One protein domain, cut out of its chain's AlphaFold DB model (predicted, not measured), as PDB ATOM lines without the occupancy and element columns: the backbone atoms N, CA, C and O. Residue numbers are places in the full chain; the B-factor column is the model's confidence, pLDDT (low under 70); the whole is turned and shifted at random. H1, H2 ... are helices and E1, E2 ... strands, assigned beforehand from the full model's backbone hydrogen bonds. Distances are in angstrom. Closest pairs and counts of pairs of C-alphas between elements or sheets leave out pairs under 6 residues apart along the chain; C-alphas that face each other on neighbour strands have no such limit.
ATOM      1  N   GLY A 491     -54.245  -3.755 -11.666       85.62
ATOM      2  CA  GLY A 491     -55.469  -3.205 -12.250       85.62
ATOM      3  C   GLY A 491     -55.210  -2.559 -13.609       85.62
ATOM      4  O   GLY A 491     -54.059  -2.412 -14.020       85.62
ATOM      5  N   ALA A 492     -56.272  -2.191 -14.323       85.25
ATOM      6  CA  ALA A 492     -56.181  -1.620 -15.666       85.25
ATOM      7  C   ALA A 492     -56.983  -0.322 -15.798       85.25
ATOM      8  O   ALA A 492     -58.058  -0.182 -15.222       85.25
ATOM      9  N   ARG A 493     -56.464   0.586 -16.628       82.88
ATOM     10  CA  ARG A 493     -57.099   1.823 -17.088       82.88
ATOM     11  C   ARG A 493     -56.972   1.886 -18.607       82.88
ATOM     12  O   ARG A 493     -55.911   2.217 -19.132       82.88
ATOM     13  N   GLY A 494     -58.036   1.548 -19.333       82.31
ATOM     14  CA  GLY A 494     -57.989   1.451 -20.797       82.31
ATOM     15  C   GLY A 494     -56.968   0.405 -21.266       82.31
ATOM     16  O   GLY A 494     -57.258  -0.791 -21.244       82.31
ATOM     17  N   SER A 495     -55.780   0.856 -21.685       82.69
ATOM     18  CA  SER A 495     -54.613   0.024 -22.034       82.69
ATOM     19  C   SER A 495     -53.429   0.134 -21.055       82.69
ATOM     20  O   SER A 495     -52.467  -0.630 -21.180       82.69
ATOM     21  N   GLU A 496     -53.481   1.065 -20.098       90.88
ATOM     22  CA  GLU A 496     -52.470   1.249 -19.055       90.88
ATOM     23  C   GLU A 496     -52.704   0.267 -17.901       90.88
ATOM     24  O   GLU A 496     -53.847  -0.043 -17.558       90.88
ATOM     25  N   ILE A 497     -51.626  -0.209 -17.281       92.69
ATOM     26  CA  ILE A 497     -51.674  -1.169 -16.172       92.69
ATOM     27  C   ILE A 497     -51.117  -0.511 -14.916       92.69
ATOM     28  O   ILE A 497     -49.987  -0.026 -14.920       92.69
ATOM     29  N   VAL A 498     -51.887  -0.533 -13.832       90.56
ATOM     30  CA  VAL A 498     -51.405  -0.161 -12.500       90.56
ATOM     31  C   VAL A 498     -50.953  -1.424 -11.781       90.56
ATOM     32  O   VAL A 498     -51.677  -2.419 -11.737       90.56
ATOM     33  N   VAL A 499     -49.756  -1.380 -11.210       88.62
ATOM     34  CA  VAL A 499     -49.123  -2.485 -10.492       88.62
ATOM     35  C   VAL A 499     -48.713  -2.002  -9.110       88.62
ATOM     36  O   VAL A 499     -48.032  -0.985  -8.998       88.62
ATOM     37  N   ALA A 500     -49.090  -2.740  -8.070       86.00
ATOM     38  CA  ALA A 500     -48.638  -2.489  -6.709       86.00
ATOM     39  C   ALA A 500     -47.771  -3.657  -6.221       86.00
ATOM     40  O   ALA A 500     -48.162  -4.829  -6.293       86.00
ATOM     41  N   SER A 501     -46.572  -3.318  -5.756       80.94
ATOM     42  CA  SER A 501     -45.558  -4.260  -5.282       80.94
ATOM     43  C   SER A 501     -44.980  -3.804  -3.951       80.94
ATOM     44  O   SER A 501     -44.708  -2.614  -3.767       80.94
ATOM     45  N   ARG A 502     -44.748  -4.749  -3.039       75.81
ATOM     46  CA  ARG A 502     -44.189  -4.457  -1.718       75.81
ATOM     47  C   ARG A 502     -42.705  -4.097  -1.826       75.81
ATOM     48  O   ARG A 502     -41.945  -4.758  -2.530       75.81
ATOM     49  N   HIS A 503     -42.291  -3.049  -1.116       73.62
ATOM     50  CA  HIS A 503     -40.904  -2.604  -1.038       73.62
ATOM     51  C   HIS A 503     -40.326  -2.893   0.352       73.62
ATOM     52  O   HIS A 503     -40.641  -2.208   1.327       73.62
ATOM     53  N   TYR A 504     -39.451  -3.895   0.426       65.75
ATOM     54  CA  TYR A 504     -38.713  -4.274   1.631       65.75
ATOM     55  C   TYR A 504     -37.431  -3.435   1.762       65.75
ATOM     56  O   TYR A 504     -36.340  -3.892   1.420       65.75
ATOM     57  N   GLY A 505     -37.578  -2.187   2.212       58.09
ATOM     58  CA  GLY A 505     -36.477  -1.245   2.432       58.09
ATOM     59  C   GLY A 505     -36.366  -0.791   3.889       58.09
ATOM     60  O   GLY A 505     -37.374  -0.624   4.575       58.09
ATOM     61  N   ASP A 506     -35.132  -0.560   4.347       54.16
ATOM     62  CA  ASP A 506     -34.851   0.007   5.676       54.16
ATOM     63  C   ASP A 506     -35.015   1.542   5.712       54.16
ATOM     64  O   ASP A 506     -35.157   2.129   6.786       54.16
ATOM     65  N   ASN A 507     -34.940   2.219   4.557       46.53
ATOM     66  CA  ASN A 507     -35.062   3.677   4.457       46.53
ATOM     67  C   ASN A 507     -35.485   4.140   3.033       46.53
ATOM     68  O   ASN A 507     -34.654   4.065   2.124       46.53
ATOM     69  N   PRO A 508     -36.717   4.653   2.830       51.06
ATOM     70  CA  PRO A 508     -37.782   4.741   3.829       51.06
ATOM     71  C   PRO A 508     -38.166   3.355   4.357       51.06
ATOM     72  O   PRO A 508     -37.970   2.349   3.678       51.06
ATOM     73  N   VAL A 509     -38.689   3.325   5.585       57.28
ATOM     74  CA  VAL A 509     -39.260   2.114   6.193       57.28
ATOM     75  C   VAL A 509     -40.293   1.527   5.226       57.28
ATOM     76  O   VAL A 509     -41.055   2.287   4.626       57.28
ATOM     77  N   GLY A 510     -40.265   0.204   5.046       65.25
ATOM     78  CA  GLY A 510     -40.974  -0.503   3.977       65.25
ATOM     79  C   GLY A 510     -42.433  -0.085   3.747       65.25
ATOM     80  O   GLY A 510     -43.173   0.221   4.678       65.25
ATOM     81  N   GLY A 511     -42.840  -0.104   2.479       75.06
ATOM     82  CA  GLY A 511     -44.143   0.376   2.006       75.06
ATOM     83  C   GLY A 511     -44.489  -0.209   0.637       75.06
ATOM     84  O   GLY A 511     -44.008  -1.289   0.287       75.06
ATOM     85  N   THR A 512     -45.278   0.506  -0.164       81.19
ATOM     86  CA  THR A 512     -45.745   0.021  -1.474       81.19
ATOM     87  C   THR A 512     -45.229   0.889  -2.616       81.19
ATOM     88  O   THR A 512     -45.464   2.095  -2.657       81.19
ATOM     89  N   THR A 513     -44.566   0.262  -3.590       83.94
ATOM     90  CA  THR A 513     -44.249   0.888  -4.879       83.94
ATOM     91  C   THR A 513     -45.436   0.724  -5.822       83.94
ATOM     92  O   THR A 513     -45.922  -0.386  -6.046       83.94
ATOM     93  N   LEU A 514     -45.878   1.837  -6.398       87.00
ATOM     94  CA  LEU A 514     -47.005   1.932  -7.317       87.00
ATOM     95  C   LEU A 514     -46.477   2.267  -8.710       87.00
ATOM     96  O   LEU A 514     -45.891   3.327  -8.913       87.00
ATOM     97  N   SER A 515     -46.665   1.365  -9.668       88.00
ATOM     98  CA  SER A 515     -46.145   1.505 -11.029       88.00
ATOM     99  C   SER A 515     -47.279   1.620 -12.041       88.00
ATOM    100  O   SER A 515     -48.140   0.748 -12.098       88.00
ATOM    101  N   LEU A 516     -47.258   2.665 -12.864       92.06
ATOM    102  CA  LEU A 516     -48.097   2.802 -14.051       92.06
ATOM    103  C   LEU A 516     -47.290   2.360 -15.272       92.06
ATOM    104  O   LEU A 516     -46.247   2.947 -15.559       92.06
ATOM    105  N   LEU A 517     -47.765   1.333 -15.971       92.75
ATOM    106  CA  LEU A 517     -47.145   0.777 -17.171       92.75
ATOM    107  C   LEU A 517     -47.997   1.116 -18.396       92.75
ATOM    108  O   LEU A 517     -49.160   0.708 -18.467       92.75
ATOM    109  N   SER A 518     -47.412   1.802 -19.377       91.94
ATOM    110  CA  SER A 518     -48.131   2.281 -20.563       91.94
ATOM    111  C   SER A 518     -47.451   1.790 -21.845       91.94
ATOM    112  O   SER A 518     -46.251   1.984 -22.058       91.94
ATOM    113  N   GLN A 519     -48.230   1.129 -22.705       90.56
ATOM    114  CA  GLN A 519     -47.791   0.636 -24.014       90.56
ATOM    115  C   GLN A 519     -47.607   1.798 -25.005       90.56
ATOM    116  O   GLN A 519     -48.517   2.600 -25.205       90.56
ATOM    117  N   ASN A 520     -46.445   1.854 -25.657       88.81
ATOM    118  CA  ASN A 520     -46.119   2.842 -26.686       88.81
ATOM    119  C   ASN A 520     -46.461   2.316 -28.097       88.81
ATOM    120  O   ASN A 520     -46.499   1.106 -28.330       88.81
ATOM    121  N   GLU A 521     -46.641   3.219 -29.070       86.00
ATOM    122  CA  GLU A 521     -46.980   2.868 -30.468       86.00
ATOM    123  C   GLU A 521     -45.939   1.969 -31.168       86.00
ATOM    124  O   GLU A 521     -46.268   1.274 -32.128       86.00
ATOM    125  N   ASP A 522     -44.684   1.974 -30.708       86.38
ATOM    126  CA  ASP A 522     -43.591   1.154 -31.249       86.38
ATOM    127  C   ASP A 522     -43.483  -0.245 -30.606       86.38
ATOM    128  O   ASP A 522     -42.586  -1.017 -30.947       86.38
ATOM    129  N   GLY A 523     -44.391  -0.575 -29.681       84.38
ATOM    130  CA  GLY A 523     -44.396  -1.829 -28.930       84.38
ATOM    131  C   GLY A 523     -43.487  -1.834 -27.695       84.38
ATOM    132  O   GLY A 523     -43.469  -2.834 -26.969       84.38
ATOM    133  N   SER A 524     -42.762  -0.747 -27.407       89.75
ATOM    134  CA  SER A 524     -42.073  -0.578 -26.122       89.75
ATOM    135  C   SER A 524     -43.063  -0.281 -24.985       89.75
ATOM    136  O   SER A 524     -44.224   0.063 -25.215       89.75
ATOM    137  N   VAL A 525     -42.611  -0.433 -23.741       91.00
ATOM    138  CA  VAL A 525     -43.404  -0.137 -22.539       91.00
ATOM    139  C   VAL A 525     -42.690   0.962 -21.767       91.00
ATOM    140  O   VAL A 525     -41.499   0.842 -21.481       91.00
ATOM    141  N   SER A 526     -43.414   2.032 -21.448       91.00
ATOM    142  CA  SER A 526     -42.972   3.054 -20.500       91.00
ATOM    143  C   SER A 526     -43.490   2.728 -19.101       91.00
ATOM    144  O   SER A 526     -44.529   2.080 -18.955       91.00
ATOM    145  N   ALA A 527     -42.755   3.152 -18.075       89.19
ATOM    146  CA  ALA A 527     -43.125   2.948 -16.684       89.19
ATOM    147  C   ALA A 527     -42.936   4.244 -15.888       89.19
ATOM    148  O   ALA A 527     -41.955   4.963 -16.084       89.19
ATOM    149  N   LYS A 528     -43.884   4.534 -14.995       90.19
ATOM    150  CA  LYS A 528     -43.774   5.578 -13.973       90.19
ATOM    151  C   LYS A 528     -44.016   4.985 -12.602       90.19
ATOM    152  O   LYS A 528     -44.951   4.209 -12.434       90.19
ATOM    153  N   HIS A 529     -43.219   5.399 -11.630       86.38
ATOM    154  CA  HIS A 529     -43.201   4.853 -10.284       86.38
ATOM    155  C   HIS A 529     -43.491   5.948  -9.260       86.38
ATOM    156  O   HIS A 529     -42.918   7.036  -9.304       86.38
ATOM    157  N   ALA A 530     -44.391   5.644  -8.338       86.00
ATOM    158  CA  ALA A 530     -44.671   6.407  -7.135       86.00
ATOM    159  C   ALA A 530     -44.569   5.472  -5.921       86.00
ATOM    160  O   ALA A 530     -44.420   4.252  -6.064       86.00
ATOM    161  N   TRP A 531     -44.673   6.033  -4.723       83.31
ATOM    162  CA  TRP A 531     -44.562   5.288  -3.478       83.31
ATOM    163  C   TRP A 531     -45.611   5.748  -2.469       83.31
ATOM    164  O   TRP A 531     -46.028   6.906  -2.481       83.31
ATOM    165  N   THR A 532     -46.022   4.828  -1.602       79.88
ATOM    166  CA  THR A 532     -46.850   5.110  -0.432       79.88
ATOM    167  C   THR A 532     -46.317   4.374   0.793       79.88
ATOM    168  O   THR A 532     -45.849   3.233   0.696       79.88
ATOM    169  N   SER A 533     -46.414   5.022   1.951       75.62
ATOM    170  CA  SER A 533     -46.107   4.440   3.260       75.62
ATOM    171  C   SER A 533     -47.086   3.337   3.697       75.62
ATOM    172  O   SER A 533     -46.759   2.555   4.589       75.62
ATOM    173  N   SER A 534     -48.254   3.197   3.054       70.50
ATOM    174  CA  SER A 534     -49.156   2.057   3.274       70.50
ATOM    175  C   SER A 534     -48.510   0.742   2.809       70.50
ATOM    176  O   SER A 534     -48.105   0.617   1.653       70.50
ATOM    177  N   ALA A 535     -48.429  -0.259   3.693       66.44
ATOM    178  CA  ALA A 535     -47.711  -1.518   3.442       66.44
ATOM    179  C   ALA A 535     -48.608  -2.724   3.084       66.44
ATOM    180  O   ALA A 535     -48.098  -3.716   2.559       66.44
ATOM    181  N   GLU A 536     -49.914  -2.652   3.355       78.56
ATOM    182  CA  GLU A 536     -50.904  -3.708   3.086       78.56
ATOM    183  C   GLU A 536     -51.940  -3.204   2.072       78.56
ATOM    184  O   GLU A 536     -52.506  -2.118   2.245       78.56
ATOM    185  N   PHE A 537     -52.191  -3.969   1.005       83.81
ATOM    186  CA  PHE A 537     -53.080  -3.550  -0.081       83.81
ATOM    187  C   PHE A 537     -53.716  -4.723  -0.838       83.81
ATOM    188  O   PHE A 537     -53.099  -5.773  -1.006       83.81
ATOM    189  N   ILE A 538     -54.938  -4.527  -1.348       84.31
ATOM    190  CA  ILE A 538     -55.707  -5.547  -2.084       84.31
ATOM    191  C   ILE A 538     -56.388  -4.949  -3.315       84.31
ATOM    192  O   ILE A 538     -57.106  -3.956  -3.219       84.31
ATOM    193  N   ALA A 539     -56.205  -5.581  -4.477       82.38
ATOM    194  CA  ALA A 539     -56.946  -5.239  -5.691       82.38
ATOM    195  C   ALA A 539     -58.329  -5.900  -5.721       82.38
ATOM    196  O   ALA A 539     -58.442  -7.123  -5.624       82.38
ATOM    197  N   THR A 540     -59.358  -5.093  -5.966       80.88
ATOM    198  CA  THR A 540     -60.693  -5.540  -6.376       80.88
ATOM    199  C   THR A 540     -60.776  -5.560  -7.915       80.88
ATOM    200  O   THR A 540     -59.770  -5.775  -8.596       80.88
ATOM    201  N   GLN A 541     -61.968  -5.373  -8.498       75.00
ATOM    202  CA  GLN A 541     -62.130  -5.263  -9.950       75.00
ATOM    203  C   GLN A 541     -61.675  -3.891 -10.482       75.00
ATOM    204  O   GLN A 541     -60.968  -3.847 -11.488       75.00
ATOM    205  N   ASN A 542     -62.070  -2.794  -9.826       82.62
ATOM    206  CA  ASN A 542     -61.826  -1.420 -10.281       82.62
ATOM    207  C   ASN A 542     -61.034  -0.563  -9.272       82.62
ATOM    208  O   ASN A 542     -60.590   0.522  -9.649       82.62
ATOM    209  N   HIS A 543     -60.820  -1.027  -8.034       88.75
ATOM    210  CA  HIS A 543     -60.099  -0.288  -6.990       88.75
ATOM    211  C   HIS A 543     -58.885  -1.056  -6.449       88.75
ATOM    212  O   HIS A 543     -58.817  -2.288  -6.458       88.75
ATOM    213  N   LEU A 544     -57.936  -0.293  -5.916       88.94
ATOM    214  CA  LEU A 544     -56.910  -0.753  -4.996       88.94
ATOM    215  C   LEU A 544     -57.277  -0.256  -3.594       88.94
ATOM    216  O   LEU A 544     -57.426   0.945  -3.370       88.94
ATOM    217  N   LEU A 545     -57.460  -1.188  -2.666       89.56
ATOM    218  CA  LEU A 545     -57.711  -0.912  -1.257       89.56
ATOM    219  C   LEU A 545     -56.372  -0.860  -0.530       89.56
ATOM    220  O   LEU A 545     -55.624  -1.832  -0.587       89.56
ATOM    221  N   PHE A 546     -56.085   0.235   0.165       87.69
ATOM    222  CA  PHE A 546     -54.913   0.382   1.029       87.69
ATOM    223  C   PHE A 546     -55.347   0.320   2.488       87.69
ATOM    224  O   PHE A 546     -56.227   1.085   2.882       87.69
ATOM    225  N   SER A 547     -54.744  -0.554   3.295       85.06
ATOM    226  CA  SER A 547     -54.994  -0.579   4.738       85.06
ATOM    227  C   SER A 547     -53.984   0.312   5.459       85.06
ATOM    228  O   SER A 547     -52.773   0.105   5.369       85.06
ATOM    229  N   GLN A 548     -54.494   1.266   6.230       81.75
ATOM    230  CA  GLN A 548     -53.734   1.968   7.255       81.75
ATOM    231  C   GLN A 548     -53.651   1.048   8.473       81.75
ATOM    232  O   GLN A 548     -54.680   0.665   9.034       81.75
ATOM    233  N   ILE A 549     -52.431   0.652   8.835       77.00
ATOM    234  CA  ILE A 549     -52.178  -0.191  10.003       77.00
ATOM    235  C   ILE A 549     -51.318   0.548  11.024       77.00
ATOM    236  O   ILE A 549     -50.283   1.116  10.669       77.00
ATOM    237  N   SER A 550     -51.708   0.487  12.292       75.00
ATOM    238  CA  SER A 550     -50.809   0.763  13.409       75.00
ATOM    239  C   SER A 550     -50.259  -0.547  13.974       75.00
ATOM    240  O   SER A 550     -50.836  -1.628  13.819       75.00
ATOM    241  N   ARG A 551     -49.057  -0.465  14.552       67.38
ATOM    242  CA  ARG A 551     -48.339  -1.601  15.134       67.38
ATOM    243  C   ARG A 551     -47.814  -1.211  16.508       67.38
ATOM    244  O   ARG A 551     -47.004  -0.288  16.608       67.38
ATOM    245  N   GLU A 552     -48.232  -1.932  17.542       61.88
ATOM    246  CA  GLU A 552     -47.699  -1.794  18.901       61.88
ATOM    247  C   GLU A 552     -47.235  -3.172  19.397       61.88
ATOM    248  O   GLU A 552     -48.027  -4.062  19.706       61.88
ATOM    249  N   GLY A 553     -45.915  -3.385  19.404       62.62
ATOM    250  CA  GLY A 553     -45.337  -4.711  19.632       62.62
ATOM    251  C   GLY A 553     -45.721  -5.694  18.519       62.62
ATOM    252  O   GLY A 553     -45.462  -5.425  17.347       62.62
ATOM    253  N   TYR A 554     -46.330  -6.819  18.898       53.97
ATOM    254  CA  TYR A 554     -46.829  -7.851  17.976       53.97
ATOM    255  C   TYR A 554     -48.295  -7.647  17.556       53.97
ATOM    256  O   TYR A 554     -48.786  -8.384  16.703       53.97
ATOM    257  N   ALA A 555     -49.003  -6.669  18.135       59.12
ATOM    258  CA  ALA A 555     -50.376  -6.359  17.751       59.12
ATOM    259  C   ALA A 555     -50.397  -5.486  16.488       59.12
ATOM    260  O   ALA A 555     -49.691  -4.474  16.409       59.12
ATOM    261  N   VAL A 556     -51.232  -5.866  15.518       69.50
ATOM    262  CA  VAL A 556     -51.519  -5.089  14.307       69.50
ATOM    263  C   VAL A 556     -52.982  -4.666  14.339       69.50
ATOM    264  O   VAL A 556     -53.868  -5.504  14.496       69.50
ATOM    265  N   GLU A 557     -53.238  -3.372  14.172       80.00
ATOM    266  CA  GLU A 557     -54.585  -2.805  14.117       80.00
ATOM    267  C   GLU A 557     -54.812  -2.140  12.757       80.00
ATOM    268  O   GLU A 557     -54.086  -1.219  12.388       80.00
ATOM    269  N   THR A 558     -55.822  -2.587  12.003       84.56
ATOM    270  CA  THR A 558     -56.317  -1.851  10.834       84.56
ATOM    271  C   THR A 558     -57.212  -0.717  11.330       84.56
ATOM    272  O   THR A 558     -58.345  -0.930  11.773       84.56
ATOM    273  N   GLU A 559     -56.700   0.508  11.240       86.69
ATOM    274  CA  GLU A 559     -57.409   1.726  11.634       86.69
ATOM    275  C   GLU A 559     -58.438   2.107  10.565       86.69
ATOM    276  O   GLU A 559     -59.628   2.284  10.854       86.69
ATOM    277  N   SER A 560     -57.987   2.166   9.309       88.25
ATOM    278  CA  SER A 560     -58.809   2.507   8.152       88.25
ATOM    279  C   SER A 560     -58.408   1.728   6.894       88.25
ATOM    280  O   SER A 560     -57.313   1.168   6.798       88.25
ATOM    281  N   ILE A 561     -59.316   1.685   5.918       90.88
ATOM    282  CA  ILE A 561     -59.051   1.204   4.561       90.88
ATOM    283  C   ILE A 561     -59.481   2.284   3.570       90.88
ATOM    284  O   ILE A 561     -60.623   2.738   3.602       90.88
ATOM    285  N   ALA A 562     -58.594   2.662   2.658       90.50
ATOM    286  CA  ALA A 562     -58.842   3.649   1.613       90.50
ATOM    287  C   ALA A 562     -59.004   2.954   0.247       90.50
ATOM    288  O   ALA A 562     -58.074   2.306  -0.231       90.50
ATOM    289  N   ALA A 563     -60.179   3.074  -0.380       90.75
ATOM    290  CA  ALA A 563     -60.454   2.576  -1.730       90.75
ATOM    291  C   ALA A 563     -60.086   3.622  -2.782       90.75
ATOM    292  O   ALA A 563     -60.682   4.696  -2.832       90.75
ATOM    293  N   PHE A 564     -59.135   3.286  -3.646       89.94
ATOM    294  CA  PHE A 564     -58.624   4.171  -4.687       89.94
ATOM    295  C   PHE A 564     -58.850   3.513  -6.050       89.94
ATOM    296  O   PHE A 564     -58.273   2.464  -6.335       89.94
ATOM    297  N   SER A 565     -59.705   4.085  -6.895       89.00
ATOM    298  CA  SER A 565     -59.963   3.543  -8.232       89.00
ATOM    299  C   SER A 565     -58.690   3.528  -9.084       89.00
ATOM    300  O   SER A 565     -57.860   4.439  -9.016       89.00
ATOM    301  N   PHE A 566     -58.518   2.501  -9.923       87.44
ATOM    302  CA  PHE A 566     -57.349   2.408 -10.809       87.44
ATOM    303  C   PHE A 566     -57.272   3.579 -11.801       87.44
ATOM    304  O   PHE A 566     -56.173   3.967 -12.199       87.44
ATOM    305  N   ASP A 567     -58.414   4.183 -12.145       87.50
ATOM    306  CA  ASP A 567     -58.495   5.386 -12.973       87.50
ATOM    307  C   ASP A 567     -57.850   6.608 -12.309       87.50
ATOM    308  O   ASP A 567     -57.034   7.304 -12.927       87.50
ATOM    309  N   ASP A 568     -58.203   6.883 -11.053       86.88
ATOM    310  CA  ASP A 568     -57.673   8.013 -10.296       86.88
ATOM    311  C   ASP A 568     -56.225   7.755  -9.870       86.88
ATOM    312  O   ASP A 568     -55.385   8.654  -9.971       86.88
ATOM    313  N   LEU A 569     -55.905   6.514  -9.499       87.75
ATOM    314  CA  LEU A 569     -54.565   6.095  -9.104       87.75
ATOM    315  C   LEU A 569     -53.571   6.224 -10.267       87.75
ATOM    316  O   LEU A 569     -52.508   6.825 -10.110       87.75
ATOM    317  N   ALA A 570     -53.936   5.760 -11.466       89.12
ATOM    318  CA  ALA A 570     -53.134   5.962 -12.672       89.12
ATOM    319  C   ALA A 570     -52.960   7.452 -13.004       89.12
ATOM    320  O   ALA A 570     -51.850   7.885 -13.317       89.12
ATOM    321  N   ARG A 571     -54.021   8.268 -12.889       87.88
ATOM    322  CA  ARG A 571     -53.917   9.729 -13.065       87.88
ATOM    323  C   ARG A 571     -52.945  10.369 -12.073       87.88
ATOM    324  O   ARG A 571     -52.230  11.293 -12.461       87.88
ATOM    325  N   HIS A 572     -52.909   9.890 -10.831       86.06
ATOM    326  CA  HIS A 572     -52.006  10.393  -9.801       86.06
ATOM    327  C   HIS A 572     -50.554   9.944 -10.049       86.06
ATOM    328  O   HIS A 572     -49.658  10.780 -10.112       86.06
ATOM    329  N   ILE A 573     -50.304   8.653 -10.307       88.12
ATOM    330  CA  ILE A 573     -48.959   8.148 -10.655       88.12
ATOM    331  C   ILE A 573     -48.422   8.853 -11.914       88.12
ATOM    332  O   ILE A 573     -47.251   9.222 -11.971       88.12
ATOM    333  N   ALA A 574     -49.270   9.118 -12.911       88.25
ATOM    334  CA  ALA A 574     -48.869   9.848 -14.111       88.25
ATOM    335  C   ALA A 574     -48.417  11.295 -13.832       88.25
ATOM    336  O   ALA A 574     -47.617  11.826 -14.614       88.25
ATOM    337  N   SER A 575     -48.914  11.932 -12.761       86.38
ATOM    338  CA  SER A 575     -48.635  13.334 -12.424       86.38
ATOM    339  C   SER A 575     -47.456  13.521 -11.462       86.38
ATOM    340  O   SER A 575     -46.686  14.459 -11.671       86.38
ATOM    341  N   VAL A 576     -47.281  12.639 -10.468       82.62
ATOM    342  CA  VAL A 576     -46.197  12.730  -9.460       82.62
ATOM    343  C   VAL A 576     -45.067  11.715  -9.659       82.62
ATOM    344  O   VAL A 576     -43.981  11.897  -9.114       82.62
ATOM    345  N   GLY A 577     -45.306  10.644 -10.419       83.69
ATOM    346  CA  GLY A 577     -44.383   9.520 -10.546       83.69
ATOM    347  C   GLY A 577     -43.140   9.810 -11.390       83.69
ATOM    348  O   GLY A 577     -43.174  10.567 -12.366       83.69
ATOM    349  N   THR A 578     -42.043   9.150 -11.022       84.19
ATOM    350  CA  THR A 578     -40.726   9.213 -11.672       84.19
ATOM    351  C   THR A 578     -40.518   8.049 -12.646       84.19
ATOM    352  O   THR A 578     -41.117   6.992 -12.493       84.19
ATOM    353  N   GLU A 579     -39.648   8.218 -13.642       84.50
ATOM    354  CA  GLU A 579     -39.187   7.124 -14.521       84.50
ATOM    355  C   GLU A 579     -38.048   6.300 -13.873       84.50
ATOM    356  O   GLU A 579     -37.624   5.282 -14.415       84.50
ATOM    357  N   ASP A 580     -37.539   6.736 -12.714       76.12
ATOM    358  CA  ASP A 580     -36.459   6.077 -11.972       76.12
ATOM    359  C   ASP A 580     -37.001   5.013 -11.000       76.12
ATOM    360  O   ASP A 580     -37.588   5.332  -9.964       76.12
ATOM    361  N   PHE A 581     -36.785   3.737 -11.333       68.38
ATOM    362  CA  PHE A 581     -37.173   2.596 -10.499       68.38
ATOM    363  C   PHE A 581     -36.246   2.370  -9.291       68.38
ATOM    364  O   PHE A 581     -36.671   1.751  -8.318       68.38
ATOM    365  N   GLU A 582     -35.000   2.861  -9.316       66.31
ATOM    366  CA  GLU A 582     -34.083   2.739  -8.167       66.31
ATOM    367  C   GLU A 582     -34.421   3.752  -7.060       66.31
ATOM    368  O   GLU A 582     -34.034   3.564  -5.906       66.31
ATOM    369  N   ASN A 583     -35.169   4.812  -7.391       66.81
ATOM    370  CA  ASN A 583     -35.560   5.871  -6.464       66.81
ATOM    371  C   ASN A 583     -37.023   6.334  -6.673       66.81
ATOM    372  O   ASN A 583     -37.258   7.489  -7.044       66.81
ATOM    373  N   PRO A 584     -38.030   5.475  -6.410       63.44
ATOM    374  CA  PRO A 584     -39.450   5.756  -6.648       63.44
ATOM    375  C   PRO A 584     -40.089   6.704  -5.608       63.44
ATOM    376  O   PRO A 584     -41.308   6.686  -5.434       63.44
ATOM    377  N   PHE A 585     -39.295   7.522  -4.903       67.06
ATOM    378  CA  PHE A 585     -39.680   8.257  -3.688       67.06
ATOM    379  C   PHE A 585     -39.748   9.801  -3.852       67.06
ATOM    380  O   PHE A 585     -39.063  10.515  -3.114       67.06
ATOM    381  N   PRO A 586     -40.523  10.378  -4.798       57.75
ATOM    382  CA  PRO A 586     -40.607  11.835  -4.938       57.75
ATOM    383  C   PRO A 586     -41.434  12.499  -3.819       57.75
ATOM    384  O   PRO A 586     -41.048  13.560  -3.331       57.75
ATOM    385  N   GLU A 587     -42.545  11.881  -3.409       67.94
ATOM    386  CA  GLU A 587     -43.460  12.321  -2.345       67.94
ATOM    387  C   GLU A 587     -44.289  11.107  -1.869       67.94
ATOM    388  O   GLU A 587     -44.504  10.178  -2.649       67.94
ATOM    389  N   ASP A 588     -44.718  11.079  -0.602       75.06
ATOM    390  CA  ASP A 588     -45.545   9.991  -0.049       75.06
ATOM    391  C   ASP A 588     -46.999  10.138  -0.516       75.06
ATOM    392  O   ASP A 588     -47.705  11.059  -0.096       75.06
ATOM    393  N   MET A 589     -47.457   9.238  -1.388       74.81
ATOM    394  CA  MET A 589     -48.842   9.224  -1.844       74.81
ATOM    395  C   MET A 589     -49.738   8.684  -0.730       74.81
ATOM    396  O   MET A 589     -49.868   7.476  -0.555       74.81
ATOM    397  N   ARG A 590     -50.389   9.580   0.013       75.44
ATOM    398  CA  ARG A 590     -51.335   9.233   1.081       75.44
ATOM    399  C   ARG A 590     -52.683   8.814   0.494       75.44
ATOM    400  O   ARG A 590     -53.411   9.691   0.021       75.44
ATOM    401  N   PRO A 591     -53.060   7.522   0.514       68.88
ATOM    402  CA  PRO A 591     -54.251   7.070  -0.203       68.88
ATOM    403  C   PRO A 591     -55.534   7.682   0.373       68.88
ATOM    404  O   PRO A 591     -56.421   8.066  -0.380       68.88
ATOM    405  N   GLU A 592     -55.596   7.874   1.692       70.38
ATOM    406  CA  GLU A 592     -56.716   8.496   2.415       70.38
ATOM    407  C   GLU A 592     -57.056   9.927   1.960       70.38
ATOM    408  O   GLU A 592     -58.213  10.334   2.055       70.38
ATOM    409  N   GLU A 593     -56.083  10.702   1.464       74.38
ATOM    410  CA  GLU A 593     -56.311  12.093   1.034       74.38
ATOM    411  C   GLU A 593     -56.975  12.185  -0.358       74.38
ATOM    412  O   GLU A 593     -57.516  13.234  -0.715       74.38
ATOM    413  N   TYR A 594     -56.953  11.091  -1.133       74.00
ATOM    414  CA  TYR A 594     -57.383  11.050  -2.539       74.00
ATOM    415  C   TYR A 594     -58.321   9.884  -2.893       74.00
ATOM    416  O   TYR A 594     -58.781   9.810  -4.031       74.00
ATOM    417  N   ALA A 595     -58.601   8.986  -1.947       83.19
ATOM    418  CA  ALA A 595     -59.470   7.833  -2.129       83.19
ATOM    419  C   ALA A 595     -60.929   8.218  -2.417       83.19
ATOM    420  O   ALA A 595     -61.475   9.171  -1.859       83.19
ATOM    421  N   ASP A 596     -61.582   7.395  -3.235       83.38
ATOM    422  CA  ASP A 596     -63.004   7.493  -3.560       83.38
ATOM    423  C   ASP A 596     -63.885   7.205  -2.332       83.38
ATOM    424  O   ASP A 596     -65.012   7.694  -2.219       83.38
ATOM    425  N   THR A 597     -63.399   6.375  -1.403       88.94
ATOM    426  CA  THR A 597     -64.110   5.964  -0.184       88.94
ATOM    427  C   THR A 597     -63.111   5.546   0.898       88.94
ATOM    428  O   THR A 597     -62.136   4.859   0.601       88.94
ATOM    429  N   VAL A 598     -63.358   5.922   2.159       90.12
ATOM    430  CA  VAL A 598     -62.541   5.511   3.316       90.12
ATOM    431  C   VAL A 598     -63.425   4.811   4.346       90.12
ATOM    432  O   VAL A 598     -64.379   5.398   4.858       90.12
ATOM    433  N   PHE A 599     -63.099   3.557   4.653       91.38
ATOM    434  CA  PHE A 599     -63.747   2.741   5.675       91.38
ATOM    435  C   PHE A 599     -62.967   2.879   6.980       91.38
ATOM    436  O   PHE A 599     -61.797   2.514   7.037       91.38
ATOM    437  N   TYR A 600     -63.605   3.383   8.032       88.38
ATOM    438  CA  TYR A 600     -63.025   3.397   9.375       88.38
ATOM    439  C   TYR A 600     -63.368   2.076  10.058       88.38
ATOM    440  O   TYR A 600     -64.547   1.771  10.251       88.38
ATOM    441  N   ILE A 601     -62.343   1.280  10.361       83.94
ATOM    442  CA  ILE A 601     -62.487  -0.108  10.811       83.94
ATOM    443  C   ILE A 601     -62.176  -0.224  12.307       83.94
ATOM    444  O   ILE A 601     -63.000  -0.764  13.038       83.94
TER     445      ILE A 601
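What this domain is: This is residues 491 to 601 of the 710 residues of an uncharacterized protein of Slackia piriformis YIT 12062 (UniProt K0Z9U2). What shape do these atoms make? Two twisted four-stranded sheets sit side by side and are face to face only in part; H1 packs on one face of the first, E1 E2 E3 E4, and H2 packs on the second, E5 E6 E7 E8, over E7. The long axis runs from the turn between E3 and E4 to the turn between E6 and E7, where residues 551 to 556 stick out. What is it made of? The printed part has 111 residues and is mostly strand, with eight named strands and two named helices in the order E1 E2 E3 E4 E5 E6 E7 H1 H2 E8; each sheet is antiparallel, its strands side by side in the order of their names. It is compact, with a radius of gyration of the C-alphas of 14.2 A, and has an elongated outline of 51 by 30 by 18 A.

How they stand to each other: What builds the first sheet? E1, residues 491 to 493, E2, residues 496 to 506, E3, residues 509 to 519, and E4, residues 525 to 532, form a meander, each strand the antiparallel neighbour of the one before. This sheet is strongly twisted, with C-alphas up to 6.0 A off its best plane. Within hydrogen-bond range are N 493 and O 496, 2.8 A, across the hairpin E1 and E2, N 499 and O 515, 2.8 A, across E2 and E3, and N 514 and O 530, 2.8 A, across E3 and E4. Which helix is on it? H1, residues 566 to 576, is on one face at a height over the sheet of 7.8 A, giving two layers, a helix on one face of a sheet. Its closest C-alphas to E4 are those of Ile 573 and Ala 530, 5.8 A apart. How does the second sheet meet the first? E5, residues 536 to 539, E6, residues 543 to 552, and E7, residues 555 to 565, form a meander, and E8, residues 597 to 601, is the antiparallel neighbour of E7; N 545 and O 538, 2.8 A, N 546 and O 562, 2.9 A, and N 561 and O 599, 2.8 A, are within hydrogen-bond range across its three neighbour pairs. The two form a sandwich, two sheets face to face, with 24 pairs of C-alphas within 10 A. E2 and E5 are near each other, with 8 such pairs, while E2 and E6 are apart. What is on the second sheet? H2, residues 591 to 594, is on it at a height over the sheet of 7.7 A, its closest C-alphas to E7 being those of Glu 592 and Ala 562, 5.4 A apart. H1 and H2 are apart, but only just, with closest C-alphas 8.3 A apart. In H1 every O i to N i+4 pair is within hydrogen-bond range, and H2 is too short for such a pair.

Where its parts are: Where does the first sheet run? E1, 491 to 493, begins with C-alpha 491 at (-55.469, -3.205, -12.250); E2, 496 to 506, measures 30.4 A, E3, 509 to 519, 31.4 A, and E4, 525 to 532, 23.0 A. Where do the other elements lie? E5 is 536 to 539, E6, 543 to 552, measures 28.7 A, and E7, 555 to 565, measures 29.4 A and bends by 51 degrees at residue 559. H1, 566 to 576, measures 15.3 A from C-alpha 566 at (-57.349, 2.408, -10.809), H2 is 591 to 594, and E8, 597 to 601, ends with C-alpha 601 at (-62.487, -0.108, 10.811).

The domain as a whole: How far does it reach? The two C-alphas farthest apart, those of Asp 522 and Gly 553, are 51.2 A apart. Is the printed part unbroken? It has no cut, and the one long link is H1 to H2, residues 577 to 590. Where is confidence low? The mean pLDDT of the printed part is 80.1, and it is under 70 at residues 504 to 510, 535, 551 to 556, 581 to 587 and 591.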